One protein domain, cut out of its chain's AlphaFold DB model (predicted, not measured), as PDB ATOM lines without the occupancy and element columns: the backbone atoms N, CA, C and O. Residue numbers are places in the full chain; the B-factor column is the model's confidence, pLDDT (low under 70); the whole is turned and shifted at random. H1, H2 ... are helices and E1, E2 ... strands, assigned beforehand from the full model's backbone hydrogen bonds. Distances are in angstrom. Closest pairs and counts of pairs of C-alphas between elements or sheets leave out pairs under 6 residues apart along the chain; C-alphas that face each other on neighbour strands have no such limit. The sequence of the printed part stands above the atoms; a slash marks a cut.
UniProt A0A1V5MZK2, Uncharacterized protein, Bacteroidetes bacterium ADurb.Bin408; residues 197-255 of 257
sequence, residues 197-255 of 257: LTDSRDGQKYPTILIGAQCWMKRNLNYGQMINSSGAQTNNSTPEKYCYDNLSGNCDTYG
ATOM      1  N   LEU A 197     255.788 178.558 324.211       87.69
ATOM      2  CA  LEU A 197     256.700 177.691 323.475       87.69
ATOM      3  C   LEU A 197     255.880 176.894 322.461       87.69
ATOM      4  O   LEU A 197     254.816 176.387 322.799       87.69
ATOM      5  N   THR A 198     256.346 176.805 321.221       85.81
ATOM      6  CA  THR A 198     255.710 175.969 320.196       85.81
ATOM      7  C   THR A 198     256.616 174.774 319.938       85.81
ATOM      8  O   THR A 198     257.781 174.965 319.590       85.81
ATOM      9  N   ASP A 199     256.104 173.562 320.131       85.38
ATOM     10  CA  ASP A 199     256.806 172.338 319.755       85.38
ATOM     11  C   ASP A 199     256.794 172.212 318.233       85.38
ATOM     12  O   ASP A 199     255.743 172.190 317.595       85.38
ATOM     13  N   SER A 200     257.977 172.183 317.628       84.19
ATOM     14  CA  SER A 200     258.125 172.123 316.175       84.19
ATOM     15  C   SER A 200     257.731 170.770 315.581       84.19
ATOM     16  O   SER A 200     257.543 170.685 314.369       84.19
ATOM     17  N   ARG A 201     257.612 169.717 316.401       85.06
ATOM     18  CA  ARG A 201     257.329 168.347 315.945       85.06
ATOM     19  C   ARG A 201     255.850 168.127 315.647       85.06
ATOM     20  O   ARG A 201     255.532 167.340 314.761       85.06
ATOM     21  N   ASP A 202     254.962 168.800 316.374       86.12
ATOM     22  CA  ASP A 202     253.506 168.651 316.245       86.12
ATOM     23  C   ASP A 202     252.731 169.986 316.250       86.12
ATOM     24  O   ASP A 202     251.509 169.998 316.095       86.12
ATOM     25  N   GLY A 203     253.424 171.119 316.393       85.62
ATOM     26  CA  GLY A 203     252.834 172.458 316.425       85.62
ATOM     27  C   GLY A 203     252.133 172.806 317.742       85.62
ATOM     28  O   GLY A 203     251.516 173.875 317.832       85.62
ATOM     29  N   GLN A 204     252.195 171.943 318.759       87.12
ATOM     30  CA  GLN A 204     251.504 172.172 320.020       87.12
ATOM     31  C   GLN A 204     252.146 173.326 320.802       87.12
ATOM     32  O   GLN A 204     253.365 173.487 320.846       87.12
ATOM     33  N   LYS A 205     251.306 174.168 321.417       90.06
ATOM     34  CA  LYS A 205     251.740 175.370 322.140       90.06
ATOM     35  C   LYS A 205     251.631 175.192 323.650       90.06
ATOM     36  O   LYS A 205     250.564 174.860 324.166       90.06
ATOM     37  N   TYR A 206     252.711 175.515 324.352       89.75
ATOM     38  CA  TYR A 206     252.855 175.435 325.802       89.75
ATOM     39  C   TYR A 206     253.057 176.843 326.372       89.75
ATOM     40  O   TYR A 206     254.160 177.389 326.291       89.75
ATOM     41  N   PRO A 207     252.002 177.461 326.937       90.81
ATOM     42  CA  PRO A 207     252.119 178.746 327.613       90.81
ATOM     43  C   PRO A 207     253.122 178.662 328.756       90.81
ATOM     44  O   PRO A 207     253.195 177.631 329.427       90.81
ATOM     45  N   THR A 208     253.835 179.746 329.036       92.62
ATOM     46  CA  THR A 208     254.808 179.781 330.132       92.62
ATOM     47  C   THR A 208     254.437 180.782 331.226       92.62
ATOM     48  O   THR A 208     253.546 181.619 331.058       92.62
ATOM     49  N   ILE A 209     255.032 180.627 332.407       92.62
ATOM     50  CA  ILE A 209     254.826 181.469 333.586       92.62
ATOM     51  C   ILE A 209     256.125 181.618 334.369       92.62
ATOM     52  O   ILE A 209     256.863 180.654 334.560       92.62
ATOM     53  N   LEU A 210     256.399 182.832 334.840       92.38
ATOM     54  CA  LEU A 210     257.553 183.097 335.686       92.38
ATOM     55  C   LEU A 210     257.203 182.723 337.130       92.38
ATOM     56  O   LEU A 210     256.235 183.244 337.685       92.38
ATOM     57  N   ILE A 211     257.983 181.831 337.740       91.31
ATOM     58  CA  ILE A 211     257.870 181.483 339.162       91.31
ATOM     59  C   ILE A 211     259.248 181.675 339.790       91.31
ATOM     60  O   ILE A 211     260.214 180.985 339.450       91.31
ATOM     61  N   GLY A 212     259.351 182.653 340.692       90.44
ATOM     62  CA  GLY A 212     260.641 183.129 341.186       90.44
ATOM     63  C   GLY A 212     261.464 183.740 340.048       90.44
ATOM     64  O   GLY A 212     261.004 184.661 339.380       90.44
ATOM     65  N   ALA A 213     262.668 183.211 339.825       86.38
ATOM     66  CA  ALA A 213     263.569 183.642 338.753       86.38
ATOM     67  C   ALA A 213     263.553 182.723 337.514       86.38
ATOM     68  O   ALA A 213     264.308 182.956 336.574       86.38
ATOM     69  N   GLN A 214     262.738 181.662 337.510       87.38
ATOM     70  CA  GLN A 214     262.715 180.663 336.439       87.38
ATOM     71  C   GLN A 214     261.399 180.703 335.665       87.38
ATOM     72  O   GLN A 214     260.333 180.953 336.234       87.38
ATOM     73  N   CYS A 215     261.482 180.437 334.362       88.44
ATOM     74  CA  CYS A 215     260.318 180.324 333.500       88.44
ATOM     75  C   CYS A 215     259.865 178.867 333.390       88.44
ATOM     76  O   CYS A 215     260.641 178.002 332.992       88.44
ATOM     77  N   TRP A 216     258.603 178.611 333.721       89.69
ATOM     78  CA  TRP A 216     257.997 177.283 333.745       89.69
ATOM     79  C   TRP A 216     256.922 177.164 332.674       89.69
ATOM     80  O   TRP A 216     256.197 178.121 332.410       89.69
ATOM     81  N   MET A 217     256.757 175.982 332.084       90.00
ATOM     82  CA  MET A 217     255.570 175.701 331.279       90.00
ATOM     83  C   MET A 217     254.344 175.593 332.198       90.00
ATOM     84  O   MET A 217     254.395 174.953 333.243       90.00
ATOM     85  N   LYS A 218     253.218 176.196 331.801       89.75
ATOM     86  CA  LYS A 218     251.925 176.077 332.502       89.75
ATOM     87  C   LYS A 218     251.268 174.706 332.301       89.75
ATOM     88  O   LYS A 218     250.216 174.447 332.879       89.75
ATOM     89  N   ARG A 219     251.829 173.876 331.418       86.62
ATOM     90  CA  ARG A 219     251.334 172.552 331.035       86.62
ATOM     91  C   ARG A 219     252.518 171.627 330.799       86.62
ATOM     92  O   ARG A 219     253.564 172.084 330.347       86.62
ATOM     93  N   ASN A 220     252.320 170.344 331.059       83.62
ATOM     94  CA  ASN A 220     253.301 169.326 330.714       83.62
ATOM     95  C   ASN A 220     253.408 169.190 329.189       83.62
ATOM     96  O   ASN A 220     252.415 169.363 328.479       83.62
ATOM     97  N   LEU A 221     254.609 168.867 328.706       83.94
ATOM     98  CA  LEU A 221     254.843 168.501 327.309       83.94
ATOM     99  C   LEU A 221     253.943 167.306 326.948       83.94
ATOM    100  O   LEU A 221     253.852 166.363 327.723       83.94
ATOM    101  N   ASN A 222     253.268 167.341 325.801       85.25
ATOM    102  CA  ASN A 222     252.327 166.304 325.369       85.25
ATOM    103  C   ASN A 222     252.558 165.930 323.894       85.25
ATOM    104  O   ASN A 222     251.753 166.240 323.022       85.25
ATOM    105  N   TYR A 223     253.666 165.236 323.642       85.00
ATOM    106  CA  TYR A 223     254.120 164.796 322.327       85.00
ATOM    107  C   TYR A 223     254.235 163.264 322.219       85.00
ATOM    108  O   TYR A 223     254.695 162.595 323.137       85.00
ATOM    109  N   GLY A 224     253.862 162.693 321.077       85.81
ATOM    110  CA  GLY A 224     253.995 161.259 320.810       85.81
ATOM    111  C   GLY A 224     252.666 160.527 320.634       85.81
ATOM    112  O   GLY A 224     251.587 161.054 320.936       85.81
ATOM    113  N   GLN A 225     252.745 159.312 320.094       86.31
ATOM    114  CA  GLN A 225     251.590 158.488 319.761       86.31
ATOM    115  C   GLN A 225     251.068 157.761 321.002       86.31
ATOM    116  O   GLN A 225     251.832 157.163 321.752       86.31
ATOM    117  N   MET A 226     249.758 157.811 321.230       85.38
ATOM    118  CA  MET A 226     249.152 157.106 322.356       85.38
ATOM    119  C   MET A 226     249.242 155.590 322.161       85.38
ATOM    120  O   MET A 226     248.795 155.074 321.135       85.38
ATOM    121  N   ILE A 227     249.729 154.887 323.179       86.75
ATOM    122  CA  ILE A 227     249.619 153.434 323.312       86.75
ATOM    123  C   ILE A 227     248.803 153.091 324.563       86.75
ATOM    124  O   ILE A 227     248.789 153.836 325.544       86.75
ATOM    125  N   ASN A 228     248.083 151.968 324.519       82.62
ATOM    126  CA  ASN A 228     247.370 151.469 325.695       82.62
ATOM    127  C   ASN A 228     248.373 151.035 326.765       82.62
ATOM    128  O   ASN A 228     249.433 150.516 326.435       82.62
ATOM    129  N   SER A 229     247.997 151.137 328.036       76.88
ATOM    130  CA  SER A 229     248.790 150.701 329.193       76.88
ATOM    131  C   SER A 229     249.150 149.210 329.191       76.88
ATOM    132  O   SER A 229     250.005 148.781 329.957       76.88
ATOM    133  N   SER A 230     248.510 148.413 328.330       80.62
ATOM    134  CA  SER A 230     248.853 147.012 328.071       80.62
ATOM    135  C   SER A 230     249.893 146.812 326.961       80.62
ATOM    136  O   SER A 230     250.420 145.710 326.820       80.62
ATOM    137  N   GLY A 231     250.176 147.838 326.156       80.06
ATOM    138  CA  GLY A 231     251.219 147.836 325.134       80.06
ATOM    139  C   GLY A 231     252.541 148.322 325.715       80.06
ATOM    140  O   GLY A 231     252.561 149.278 326.478       80.06
ATOM    141  N   ALA A 232     253.647 147.668 325.361       83.31
ATOM    142  CA  ALA A 232     254.979 148.141 325.725       83.31
ATOM    143  C   ALA A 232     255.447 149.221 324.739       83.31
ATOM    144  O   ALA A 232     255.235 149.082 323.533       83.31
ATOM    145  N   GLN A 233     256.127 150.256 325.242       86.56
ATOM    146  CA  GLN A 233     256.879 151.188 324.397       86.56
ATOM    147  C   GLN A 233     257.938 150.427 323.598       86.56
ATOM    148  O   GLN A 233     258.542 149.471 324.100       86.56
ATOM    149  N   THR A 234     258.173 150.850 322.358       88.06
ATOM    150  CA  THR A 234     259.120 150.177 321.469       88.06
ATOM    151  C   THR A 234     260.150 151.158 320.943       88.06
ATOM    152  O   THR A 234     259.866 152.320 320.690       88.06
ATOM    153  N   ASN A 235     261.387 150.701 320.742       86.19
ATOM    154  CA  ASN A 235     262.414 151.547 320.136       86.19
ATOM    155  C   ASN A 235     262.236 151.595 318.608       86.19
ATOM    156  O   ASN A 235     262.997 150.976 317.863       86.19
ATOM    157  N   ASN A 236     261.190 152.281 318.149       87.81
ATOM    158  CA  ASN A 236     260.777 152.366 316.743       87.81
ATOM    159  C   ASN A 236     260.952 153.781 316.152       87.81
ATOM    160  O   ASN A 236     260.400 154.086 315.097       87.81
ATOM    161  N   SER A 237     261.708 154.653 316.832       85.06
ATOM    162  CA  SER A 237     261.891 156.076 316.482       85.06
ATOM    163  C   SER A 237     260.609 156.924 316.468       85.06
ATOM    164  O   SER A 237     260.660 158.092 316.083       85.06
ATOM    165  N   THR A 238     259.476 156.373 316.909       86.00
ATOM    166  CA  THR A 238     258.216 157.085 317.126       86.00
ATOM    167  C   THR A 238     258.019 157.243 318.627       86.00
ATOM    168  O   THR A 238     257.825 156.255 319.325       86.00
ATOM    169  N   PRO A 239     258.076 158.467 319.165       86.38
ATOM    170  CA  PRO A 239     257.831 158.686 320.583       86.38
ATOM    171  C   PRO A 239     256.414 158.239 320.942       86.38
ATOM    172  O   PRO A 239     255.454 158.722 320.342       86.38
ATOM    173  N   GLU A 240     256.278 157.311 321.887       87.81
ATOM    174  CA  GLU A 240     254.982 156.823 322.360       87.81
ATOM    175  C   GLU A 240     254.677 157.337 323.770       87.81
ATOM    176  O   GLU A 240     255.578 157.517 324.590       87.81
ATOM    177  N   LYS A 241     253.392 157.544 324.066       84.06
ATOM    178  CA  LYS A 241     252.904 158.058 325.349       84.06
ATOM    179  C   LYS A 241     251.779 157.200 325.907       84.06
ATOM    180  O   LYS A 241     250.976 156.649 325.151       84.06
ATOM    181  N   TYR A 242     251.667 157.175 327.229       84.50
ATOM    182  CA  TYR A 242     250.491 156.650 327.908       84.50
ATOM    183  C   TYR A 242     249.558 157.794 328.298       84.50
ATOM    184  O   TYR A 242     250.000 158.865 328.718       84.50
ATOM    185  N   CYS A 243     248.257 157.550 328.162       81.94
ATOM    186  CA  CYS A 243     247.223 158.428 328.699       81.94
ATOM    187  C   CYS A 243     246.579 157.753 329.900       81.94
ATOM    188  O   CYS A 243     246.322 156.546 329.876       81.94
ATOM    189  N   TYR A 244     246.256 158.542 330.920       81.19
ATOM    190  CA  TYR A 244     245.499 158.059 332.068       81.19
ATOM    191  C   TYR A 244     244.190 157.374 331.617       81.19
ATOM    192  O   TYR A 244     243.484 157.885 330.743       81.19
ATOM    193  N   ASP A 245     243.892 156.201 332.182       83.31
ATOM    194  CA  ASP A 245     242.758 155.324 331.832       83.31
ATOM    195  C   ASP A 245     242.664 154.881 330.360       83.31
ATOM    196  O   ASP A 245     241.612 154.423 329.918       83.31
ATOM    197  N   ASN A 246     243.744 154.983 329.576       82.06
ATOM    198  CA  ASN A 246     243.727 154.678 328.139       82.06
ATOM    199  C   ASN A 246     242.676 155.478 327.349       82.06
ATOM    200  O   ASN A 246     242.198 155.037 326.303       82.06
ATOM    201  N   LEU A 247     242.352 156.690 327.808       81.69
ATOM    202  CA  LEU A 247     241.468 157.613 327.099       81.69
ATOM    203  C   LEU A 247     242.280 158.738 326.458       81.69
ATOM    204  O   LEU A 247     243.007 159.457 327.141       81.69
ATOM    205  N   SER A 248     242.126 158.937 325.147       80.06
ATOM    206  CA  SER A 248     242.851 159.985 324.414       80.06
ATOM    207  C   SER A 248     242.579 161.388 324.969       80.06
ATOM    208  O   SER A 248     243.513 162.166 325.139       80.06
ATOM    209  N   GLY A 249     241.333 161.682 325.363       78.50
ATOM    210  CA  GLY A 249     240.960 162.973 325.957       78.50
ATOM    211  C   GLY A 249     241.641 163.272 327.301       78.50
ATOM    212  O   GLY A 249     241.804 164.436 327.675       78.50
ATOM    213  N   ASN A 250     242.112 162.241 328.010       80.19
ATOM    214  CA  ASN A 250     242.880 162.425 329.239       80.19
ATOM    215  C   ASN A 250     244.314 162.880 328.947       80.19
ATOM    216  O   ASN A 250     244.857 163.662 329.724       80.19
ATOM    217  N   CYS A 251     244.907 162.483 327.816       76.12
ATOM    218  CA  CYS A 251     246.193 163.040 327.388       76.12
ATOM    219  C   CYS A 251     246.099 164.537 327.082       76.12
ATOM    220  O   CYS A 251     247.028 165.283 327.381       76.12
ATOM    221  N   ASP A 252     244.982 164.990 326.514       72.06
ATOM    222  CA  ASP A 252     244.779 166.409 326.197       72.06
ATOM    223  C   ASP A 252     244.590 167.263 327.461       72.06
ATOM    224  O   ASP A 252     244.942 168.444 327.478       72.06
ATOM    225  N   THR A 253     244.062 166.658 328.530       72.81
ATOM    226  CA  THR A 253     243.737 167.344 329.789       72.81
ATOM    227  C   THR A 253     244.884 167.301 330.802       72.81
ATOM    228  O   THR A 253     245.207 168.321 331.410       72.81
ATOM    229  N   TYR A 254     245.500 166.133 330.991       71.12
ATOM    230  CA  TYR A 254     246.483 165.881 332.052       71.12
ATOM    231  C   TYR A 254     247.927 165.788 331.533       71.12
ATOM    232  O   TYR A 254     248.869 165.826 332.326       71.12
ATOM    233  N   GLY A 255     248.111 165.728 330.211       62.72
ATOM    234  CA  GLY A 255     249.405 165.502 329.574       62.72
ATOM    235  C   GLY A 255     249.781 164.019 329.505       62.72
ATOM    236  O   GLY A 255     248.952 163.136 329.723       62.72
TER     237      GLY A 255
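This is residues 197 to 255 of the 257 residues of an uncharacterized protein of Bacteroidetes bacterium ADurb.Bin408 (UniProt A0A1V5MZK2). Look for two small parts joined by residues 218 to 224: the hairpin E1 and E2 at one end, and toward the other the short pair E3 and E4 with helix H1 close by. The 59 printed residues hold E1, E2, E3, E4 and H1 in that order, class mixed, with under half of the residues in these elements. The first sheet is antiparallel, the second parallel; the whole is loose, radius of gyration of the C-alphas 13.6 A, spanning 40 by 24 by 18 A.

Start at the hairpin of E1, residues 205 to 211, and E2, residues 214 to 217: antiparallel at 148 degrees, N 209 and O 216 2.8 A apart. E3, residues 225 to 227, is apart from both. It is parallel to E4, residues 240 to 242, at 51 degrees, with N 241 and O 225 2.8 A apart. In H1, residues 248 to 254, every O i to N i+4 pair is within hydrogen-bond range; its closest C-alpha pair with E3 is Ser 248 and Met 226, 7.2 A.

Find C-alpha 205 at (251.740, 175.370, 322.140); E1 runs 19.1 A from there. E2 spans 10.1 A, E3 6.5 A, E4 7.1 A and H1 10.3 A, ending at C-alpha 254, (246.483, 165.881, 332.052).

The farthest C-alphas, Ala 213 and Ser 230, are 40.9 A apart. The printed part has no cut; E3 to E4 is a long link, and residue 255 is under pLDDT 70.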